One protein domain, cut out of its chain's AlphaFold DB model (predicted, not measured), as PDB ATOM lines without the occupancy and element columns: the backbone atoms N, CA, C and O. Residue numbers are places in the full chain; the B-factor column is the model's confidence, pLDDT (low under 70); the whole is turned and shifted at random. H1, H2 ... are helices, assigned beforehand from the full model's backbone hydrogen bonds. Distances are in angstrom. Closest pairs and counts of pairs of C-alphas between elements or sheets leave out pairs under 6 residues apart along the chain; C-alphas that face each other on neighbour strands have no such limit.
ATOM      1  N   LYS A 121      45.528 -56.172  46.970       93.69
ATOM      2  CA  LYS A 121      46.641 -56.034  47.916       93.69
ATOM      3  C   LYS A 121      46.418 -54.829  48.823       93.69
ATOM      4  O   LYS A 121      45.696 -53.896  48.476       93.69
ATOM      5  N   GLU A 122      47.063 -54.850  49.980       96.19
ATOM      6  CA  GLU A 122      47.180 -53.664  50.821       96.19
ATOM      7  C   GLU A 122      48.097 -52.633  50.118       96.19
ATOM      8  O   GLU A 122      49.065 -53.000  49.453       96.19
ATOM      9  N   TYR A 123      47.756 -51.342  50.182       94.50
ATOM     10  CA  TYR A 123      48.409 -50.307  49.366       94.50
ATOM     11  C   TYR A 123      49.905 -50.114  49.680       94.50
ATOM     12  O   TYR A 123      50.706 -49.857  48.781       94.50
ATOM     13  N   ARG A 124      50.301 -50.244  50.950       95.56
ATOM     14  CA  ARG A 124      51.684 -50.075  51.418       95.56
ATOM     15  C   ARG A 124      52.572 -51.269  51.066       95.56
ATOM     16  O   ARG A 124      53.786 -51.106  51.057       95.56
ATOM     17  N   VAL A 125      51.997 -52.427  50.728       95.94
ATOM     18  CA  VAL A 125      52.755 -53.590  50.218       95.94
ATOM     19  C   VAL A 125      52.887 -53.620  48.690       95.94
ATOM     20  O   VAL A 125      53.397 -54.595  48.133       95.94
ATOM     21  N   LEU A 126      52.400 -52.591  47.990       93.81
ATOM     22  CA  LEU A 126      52.629 -52.444  46.554       93.81
ATOM     23  C   LEU A 126      54.082 -52.052  46.280       93.81
ATOM     24  O   LEU A 126      54.630 -51.190  46.976       93.81
ATOM     25  N   THR A 127      54.669 -52.630  45.229       97.25
ATOM     26  CA  THR A 127      55.917 -52.110  44.652       97.25
ATOM     27  C   THR A 127      55.687 -50.706  44.093       97.25
ATOM     28  O   THR A 127      54.544 -50.302  43.850       97.25
ATOM     29  N   ASP A 128      56.757 -49.946  43.860       97.62
ATOM     30  CA  ASP A 128      56.616 -48.594  43.311       97.62
ATOM     31  C   ASP A 128      55.970 -48.608  41.914       97.62
ATOM     32  O   ASP A 128      55.058 -47.819  41.664       97.62
ATOM     33  N   ASP A 129      56.306 -49.586  41.066       97.69
ATOM     34  CA  ASP A 129      55.666 -49.784  39.756       97.69
ATOM     35  C   ASP A 129      54.170 -50.125  39.869       97.69
ATOM     36  O   ASP A 129      53.337 -49.633  39.104       97.69
ATOM     37  N   GLU A 130      53.787 -50.990  40.815       95.88
ATOM     38  CA  GLU A 130      52.377 -51.302  41.075       95.88
ATOM     39  C   GLU A 130      51.616 -50.059  41.548       95.88
ATOM     40  O   GLU A 130      50.519 -49.779  41.058       95.88
ATOM     41  N   ARG A 131      52.209 -49.293  42.467       97.44
ATOM     42  CA  ARG A 131      51.617 -48.077  43.026       97.44
ATOM     43  C   ARG A 131      51.470 -46.986  41.969       97.44
ATOM     44  O   ARG A 131      50.424 -46.341  41.909       97.44
ATOM     45  N   GLN A 132      52.472 -46.809  41.108       97.94
ATOM     46  CA  GLN A 132      52.412 -45.870  39.992       97.94
ATOM     47  C   GLN A 132      51.293 -46.249  39.021       97.94
ATOM     48  O   GLN A 132      50.469 -45.399  38.697       97.94
ATOM     49  N   ARG A 133      51.199 -47.521  38.608       97.19
ATOM     50  CA  ARG A 133      50.113 -47.988  37.727       97.19
ATOM     51  C   ARG A 133      48.734 -47.788  38.349       97.19
ATOM     52  O   ARG A 133      47.829 -47.334  37.653       97.19
ATOM     53  N   TYR A 134      48.580 -48.085  39.640       96.25
ATOM     54  CA  TYR A 134      47.334 -47.834  40.364       96.25
ATOM     55  C   TYR A 134      46.966 -46.347  40.345       96.25
ATOM     56  O   TYR A 134      45.863 -45.998  39.935       96.25
ATOM     57  N   ASN A 135      47.892 -45.459  40.719       97.75
ATOM     58  CA  ASN A 135      47.636 -44.019  40.738       97.75
ATOM     59  C   ASN A 135      47.298 -43.484  39.338       97.75
ATOM     60  O   ASN A 135      46.354 -42.711  39.197       97.75
ATOM     61  N   THR A 136      48.020 -43.922  38.302       98.25
ATOM     62  CA  THR A 136      47.716 -43.570  36.909       98.25
ATOM     63  C   THR A 136      46.301 -43.999  36.534       98.25
ATOM     64  O   THR A 136      45.541 -43.174  36.038       98.25
ATOM     65  N   ALA A 137      45.907 -45.242  36.834       96.44
ATOM     66  CA  ALA A 137      44.555 -45.726  36.562       96.44
ATOM     67  C   ALA A 137      43.485 -44.912  37.310       96.44
ATOM     68  O   ALA A 137      42.484 -44.531  36.707       96.44
ATOM     69  N   MET A 138      43.717 -44.579  38.588       96.00
ATOM     70  CA  MET A 138      42.811 -43.735  39.379       96.00
ATOM     71  C   MET A 138      42.649 -42.334  38.773       96.00
ATOM     72  O   MET A 138      41.539 -41.807  38.711       96.00
ATOM     73  N   TRP A 139      43.734 -41.735  38.278       97.88
ATOM     74  CA  TRP A 139      43.662 -40.456  37.574       97.88
ATOM     75  C   TRP A 139      42.951 -40.568  36.228       97.88
ATOM     76  O   TRP A 139      42.170 -39.680  35.897       97.88
ATOM     77  N   THR A 140      43.148 -41.657  35.481       97.19
ATOM     78  CA  THR A 140      42.423 -41.907  34.230       97.19
ATOM     79  C   THR A 140      40.915 -41.959  34.469       97.19
ATOM     80  O   THR A 140      40.191 -41.191  33.833       97.19
ATOM     81  N   ILE A 141      40.442 -42.761  35.434       94.19
ATOM     82  CA  ILE A 141      39.001 -42.863  35.744       94.19
ATOM     83  C   ILE A 141      38.427 -41.580  36.358       94.19
ATOM     84  O   ILE A 141      37.228 -41.323  36.310       94.19
ATOM     85  N   LYS A 142      39.268 -40.745  36.975       96.44
ATOM     86  CA  LYS A 142      38.846 -39.415  37.412       96.44
ATOM     87  C   LYS A 142      38.711 -38.469  36.223       96.44
ATOM     88  O   LYS A 142      37.725 -37.747  36.129       96.44
ATOM     89  N   SER A 143      39.679 -38.483  35.312       97.44
ATOM     90  CA  SER A 143      39.721 -37.580  34.160       97.44
ATOM     91  C   SER A 143      38.627 -37.852  33.127       97.44
ATOM     92  O   SER A 143      38.176 -36.916  32.474       97.44
ATOM     93  N   ASN A 144      38.177 -39.104  32.996       94.38
ATOM     94  CA  ASN A 144      37.111 -39.478  32.066       94.38
ATOM     95  C   ASN A 144      35.694 -39.340  32.670       94.38
ATOM     96  O   ASN A 144      34.716 -39.544  31.959       94.38
ATOM     97  N   GLY A 145      35.577 -38.974  33.956       93.94
ATOM     98  CA  GLY A 145      34.304 -38.750  34.650       93.94
ATOM     99  C   GLY A 145      33.678 -39.985  35.316       93.94
ATOM    100  O   GLY A 145      32.683 -39.839  36.036       93.94
ATOM    101  N   ASP A 146      34.253 -41.178  35.159       90.69
ATOM    102  CA  ASP A 146      33.713 -42.410  35.755       90.69
ATOM    103  C   ASP A 146      33.746 -42.347  37.287       90.69
ATOM    104  O   ASP A 146      32.750 -42.643  37.951       90.69
ATOM    105  N   TYR A 147      34.854 -41.867  37.862       93.31
ATOM    106  CA  TYR A 147      34.995 -41.695  39.311       93.31
ATOM    107  C   TYR A 147      33.905 -40.783  39.890       93.31
ATOM    108  O   TYR A 147      33.379 -41.038  40.976       93.31
ATOM    109  N   ASP A 148      33.538 -39.723  39.169       94.06
ATOM    110  CA  ASP A 148      32.516 -38.771  39.609       94.06
ATOM    111  C   ASP A 148      31.111 -39.357  39.500       94.06
ATOM    112  O   ASP A 148      30.288 -39.171  40.400       94.06
ATOM    113  N   THR A 149      30.857 -40.133  38.448       90.94
ATOM    114  CA  THR A 149      29.611 -40.887  38.287       90.94
ATOM    115  C   THR A 149      29.428 -41.886  39.430       90.94
ATOM    116  O   THR A 149      28.382 -41.888  40.085       90.94
ATOM    117  N   LEU A 150      30.461 -42.671  39.746       89.00
ATOM    118  CA  LEU A 150      30.458 -43.611  40.869       89.00
ATOM    119  C   LEU A 150      30.286 -42.886  42.214       89.00
ATOM    120  O   LEU A 150      29.468 -43.289  43.043       89.00
ATOM    121  N   SER A 151      30.986 -41.765  42.413       91.69
ATOM    122  CA  SER A 151      30.859 -40.940  43.623       91.69
ATOM    123  C   SER A 151      29.438 -40.394  43.805       91.69
ATOM    124  O   SER A 151      28.908 -40.367  44.922       91.69
ATOM    125  N   LYS A 152      28.779 -39.994  42.711       90.00
ATOM    126  CA  LYS A 152      27.377 -39.563  42.718       90.00
ATOM    127  C   LYS A 152      26.441 -40.714  43.090       90.00
ATOM    128  O   LYS A 152      25.594 -40.530  43.959       90.00
ATOM    129  N   ILE A 153      26.626 -41.899  42.508       87.12
ATOM    130  CA  ILE A 153      25.835 -43.095  42.844       87.12
ATOM    131  C   ILE A 153      25.938 -43.422  44.339       87.12
ATOM    132  O   ILE A 153      24.915 -43.681  44.972       87.12
ATOM    133  N   HIS A 154      27.143 -43.378  44.917       90.88
ATOM    134  CA  HIS A 154      27.344 -43.595  46.351       90.88
ATOM    135  C   HIS A 154      26.651 -42.517  47.194       90.88
ATOM    136  O   HIS A 154      25.871 -42.846  48.077       90.88
ATOM    137  N   SER A 155      26.894 -41.233  46.908       87.19
ATOM    138  CA  SER A 155      26.406 -40.104  47.723       87.19
ATOM    139  C   SER A 155      24.895 -39.850  47.654       87.19
ATOM    140  O   SER A 155      24.340 -39.189  48.536       87.19
ATOM    141  N   GLN A 156      24.195 -40.368  46.641       82.75
ATOM    142  CA  GLN A 156      22.746 -40.217  46.515       82.75
ATOM    143  C   GLN A 156      21.992 -41.088  47.529       82.75
ATOM    144  O   GLN A 156      21.511 -42.175  47.224       82.75
ATOM    145  N   PHE A 157      21.807 -40.578  48.746       71.19
ATOM    146  CA  PHE A 157      21.143 -41.299  49.838       71.19
ATOM    147  C   PHE A 157      19.696 -41.733  49.539       71.19
ATOM    148  O   PHE A 157      19.202 -42.658  50.177       71.19
ATOM    149  N   ILE A 158      18.993 -41.072  48.612       69.38
ATOM    150  CA  ILE A 158      17.602 -41.411  48.257       69.38
ATOM    151  C   ILE A 158      17.547 -42.718  47.458       69.38
ATOM    152  O   ILE A 158      16.688 -43.562  47.715       69.38
ATOM    153  N   THR A 159      18.463 -42.876  46.502       72.50
ATOM    154  CA  THR A 159      18.514 -44.003  45.560       72.50
ATOM    155  C   THR A 159      19.489 -45.096  46.002       72.50
ATOM    156  O   THR A 159      19.302 -46.254  45.637       72.50
ATOM    157  N   SER A 160      20.464 -44.761  46.851       77.94
ATOM    158  CA  SER A 160      21.469 -45.672  47.412       77.94
ATOM    159  C   SER A 160      21.435 -45.697  48.948       77.94
ATOM    160  O   SER A 160      22.446 -45.443  49.606       77.94
ATOM    161  N   PRO A 161      20.293 -46.021  49.582       76.31
ATOM    162  CA  PRO A 161      20.212 -46.079  51.043       76.31
ATOM    163  C   PRO A 161      21.135 -47.148  51.641       76.31
ATOM    164  O   PRO A 161      21.743 -46.953  52.695       76.31
ATOM    165  N   GLY A 162      21.303 -48.258  50.915       84.19
ATOM    166  CA  GLY A 162      22.218 -49.336  51.270       84.19
ATOM    167  C   GLY A 162      23.692 -48.929  51.259       84.19
ATOM    168  O   GLY A 162      24.487 -49.654  51.833       84.19
ATOM    169  N   ALA A 163      24.067 -47.783  50.684       88.12
ATOM    170  CA  ALA A 163      25.437 -47.274  50.756       88.12
ATOM    171  C   ALA A 163      25.788 -46.692  52.134       88.12
ATOM    172  O   ALA A 163      26.954 -46.496  52.439       88.12
ATOM    173  N   HIS A 164      24.810 -46.409  52.997       85.75
ATOM    174  CA  HIS A 164      25.083 -45.651  54.223       85.75
ATOM    175  C   HIS A 164      24.599 -46.344  55.488       85.75
ATOM    176  O   HIS A 164      25.107 -46.068  56.573       85.75
ATOM    177  N   SER A 165      23.587 -47.209  55.399       80.88
ATOM    178  CA  SER A 165      22.949 -47.773  56.587       80.88
ATOM    179  C   SER A 165      22.182 -49.061  56.306       80.88
ATOM    180  O   SER A 165      21.801 -49.373  55.177       80.88
ATOM    181  N   GLY A 166      21.907 -49.793  57.385       83.00
ATOM    182  CA  GLY A 166      21.098 -51.006  57.356       83.00
ATOM    183  C   GLY A 166      21.868 -52.259  56.923       83.00
ATOM    184  O   GLY A 166      23.072 -52.216  56.661       83.00
ATOM    185  N   PRO A 167      21.175 -53.407  56.837       83.69
ATOM    186  CA  PRO A 167      21.801 -54.706  56.566       83.69
ATOM    187  C   PRO A 167      22.420 -54.807  55.162       83.69
ATOM    188  O   PRO A 167      23.226 -55.699  54.905       83.69
ATOM    189  N   ALA A 168      22.070 -53.889  54.257       84.06
ATOM    190  CA  ALA A 168      22.620 -53.831  52.908       84.06
ATOM    191  C   ALA A 168      23.992 -53.134  52.820       84.06
ATOM    192  O   ALA A 168      24.607 -53.199  51.760       84.06
ATOM    193  N   PHE A 169      24.501 -52.528  53.904       86.69
ATOM    194  CA  PHE A 169      25.749 -51.750  53.896       86.69
ATOM    195  C   PHE A 169      26.936 -52.489  53.263       86.69
ATOM    196  O   PHE A 169      27.522 -52.032  52.283       86.69
ATOM    197  N   LEU A 170      27.270 -53.669  53.785       90.31
ATOM    198  CA  LEU A 170      28.389 -54.465  53.277       90.31
ATOM    199  C   LEU A 170      28.155 -55.038  51.865       90.31
ATOM    200  O   LEU A 170      29.060 -54.920  51.036       90.31
ATOM    201  N   PRO A 171      27.004 -55.663  51.540       86.94
ATOM    202  CA  PRO A 171      26.787 -56.177  50.189       86.94
ATOM    203  C   PRO A 171      26.702 -55.069  49.128       86.94
ATOM    204  O   PRO A 171      27.171 -55.293  48.017       86.94
ATOM    205  N   TRP A 172      26.197 -53.874  49.459       87.75
ATOM    206  CA  TRP A 172      26.185 -52.737  48.533       87.75
ATOM    207  C   TRP A 172      27.613 -52.336  48.143       87.75
ATOM    208  O   TRP A 172      27.944 -52.320  46.959       87.75
ATOM    209  N   HIS A 173      28.505 -52.136  49.123       92.62
ATOM    210  CA  HIS A 173      29.906 -51.786  48.848       92.62
ATOM    211  C   HIS A 173      30.688 -52.910  48.165       92.62
ATOM    212  O   HIS A 173      31.576 -52.648  47.354       92.62
ATOM    213  N   ARG A 174      30.363 -54.174  48.468       91.31
ATOM    214  CA  ARG A 174      30.958 -55.332  47.786       91.31
ATOM    215  C   ARG A 174      30.712 -55.273  46.284       91.31
ATOM    216  O   ARG A 174      31.641 -55.536  45.523       91.31
ATOM    217  N   GLU A 175      29.480 -54.979  45.880       86.69
ATOM    218  CA  GLU A 175      29.133 -54.838  44.468       86.69
ATOM    219  C   GLU A 175      29.699 -53.547  43.884       86.69
ATOM    220  O   GLU A 175      30.270 -53.596  42.801       86.69
ATOM    221  N   PHE A 176      29.636 -52.438  44.625       88.12
ATOM    222  CA  PHE A 176      30.152 -51.142  44.191       88.12
ATOM    223  C   PHE A 176      31.635 -51.193  43.806       88.12
ATOM    224  O   PHE A 176      31.984 -50.742  42.734       88.12
ATOM    225  N   ILE A 177      32.503 -51.841  44.595       90.31
ATOM    226  CA  ILE A 177      33.954 -51.917  44.302       90.31
ATOM    227  C   ILE A 177      34.275 -52.871  43.121       90.31
ATOM    228  O   ILE A 177      35.435 -53.041  42.745       90.31
ATOM    229  N   LYS A 178      33.291 -53.586  42.562       85.06
ATOM    230  CA  LYS A 178      33.482 -54.389  41.337       85.06
ATOM    231  C   LYS A 178      33.114 -53.629  40.062       85.06
ATOM    232  O   LYS A 178      33.416 -54.142  38.988       85.06
ATOM    233  N   ARG A 179      32.406 -52.505  40.190       80.62
ATOM    234  CA  ARG A 179      32.023 -51.621  39.092       80.62
ATOM    235  C   ARG A 179      33.050 -50.507  39.049       80.62
ATOM    236  O   ARG A 179      33.666 -50.371  37.985       80.62
TER     237      ARG A 179
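What this domain is: This is residues 121 to 179 of the 179 residues of an uncharacterized protein of Necator americanus (UniProt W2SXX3). An open V of two helices, the longer H1 and then H2, meets at a corner where H1 ends and H2 begins; from the far end of H2 a long loop folds back and brings the short helix H3 to the inner side of the V. Contacts between the helices are few, and the space between H1 and H3 is empty. The printed part has 59 residues with three named helices, H1, H2 and H3 in chain order, and no named strand; its class is all helix. It is loose, with a radius of gyration of the C-alphas of 14.1 A, and spans 39 by 25 by 14 A.

How they stand to each other: H1, residues 128 to 143, and H2, residues 146 to 155, are close but not clearly touching, with 2 pairs of C-alphas within 8 A. Their closest C-alphas, those of Ile 141 and Tyr 147, are 5.5 A apart. Their lines are about perpendicular, at 76 degrees. H2 and H3, residues 169 to 176, are near each other, with 5 pairs of C-alphas within 10 A. H1 and H3 are apart. In H1, H2 and H3 every O i to N i+4 pair is within hydrogen-bond range.

Where its parts are: H1 begins at C-alpha 128, (56.616, -48.594, 43.311), and is 22.1 A long. H2 is 14.2 A long, from Asp 146 to Ser 155. H3 is 10.7 A long and ends at C-alpha 176, (30.152, -51.142, 44.191).

The domain as a whole: The two C-alphas farthest apart, those of Asp 128 and Ile 158, are 40.0 A apart. The printed part has no cut and ends at Arg 179, the chain's last residue. The link from H1 to H2 is tight, with 2 residues; that from H2 to H3 is long, residues 156 to 168. The mean pLDDT of the printed part is 90.1, and residue 158 is under 70.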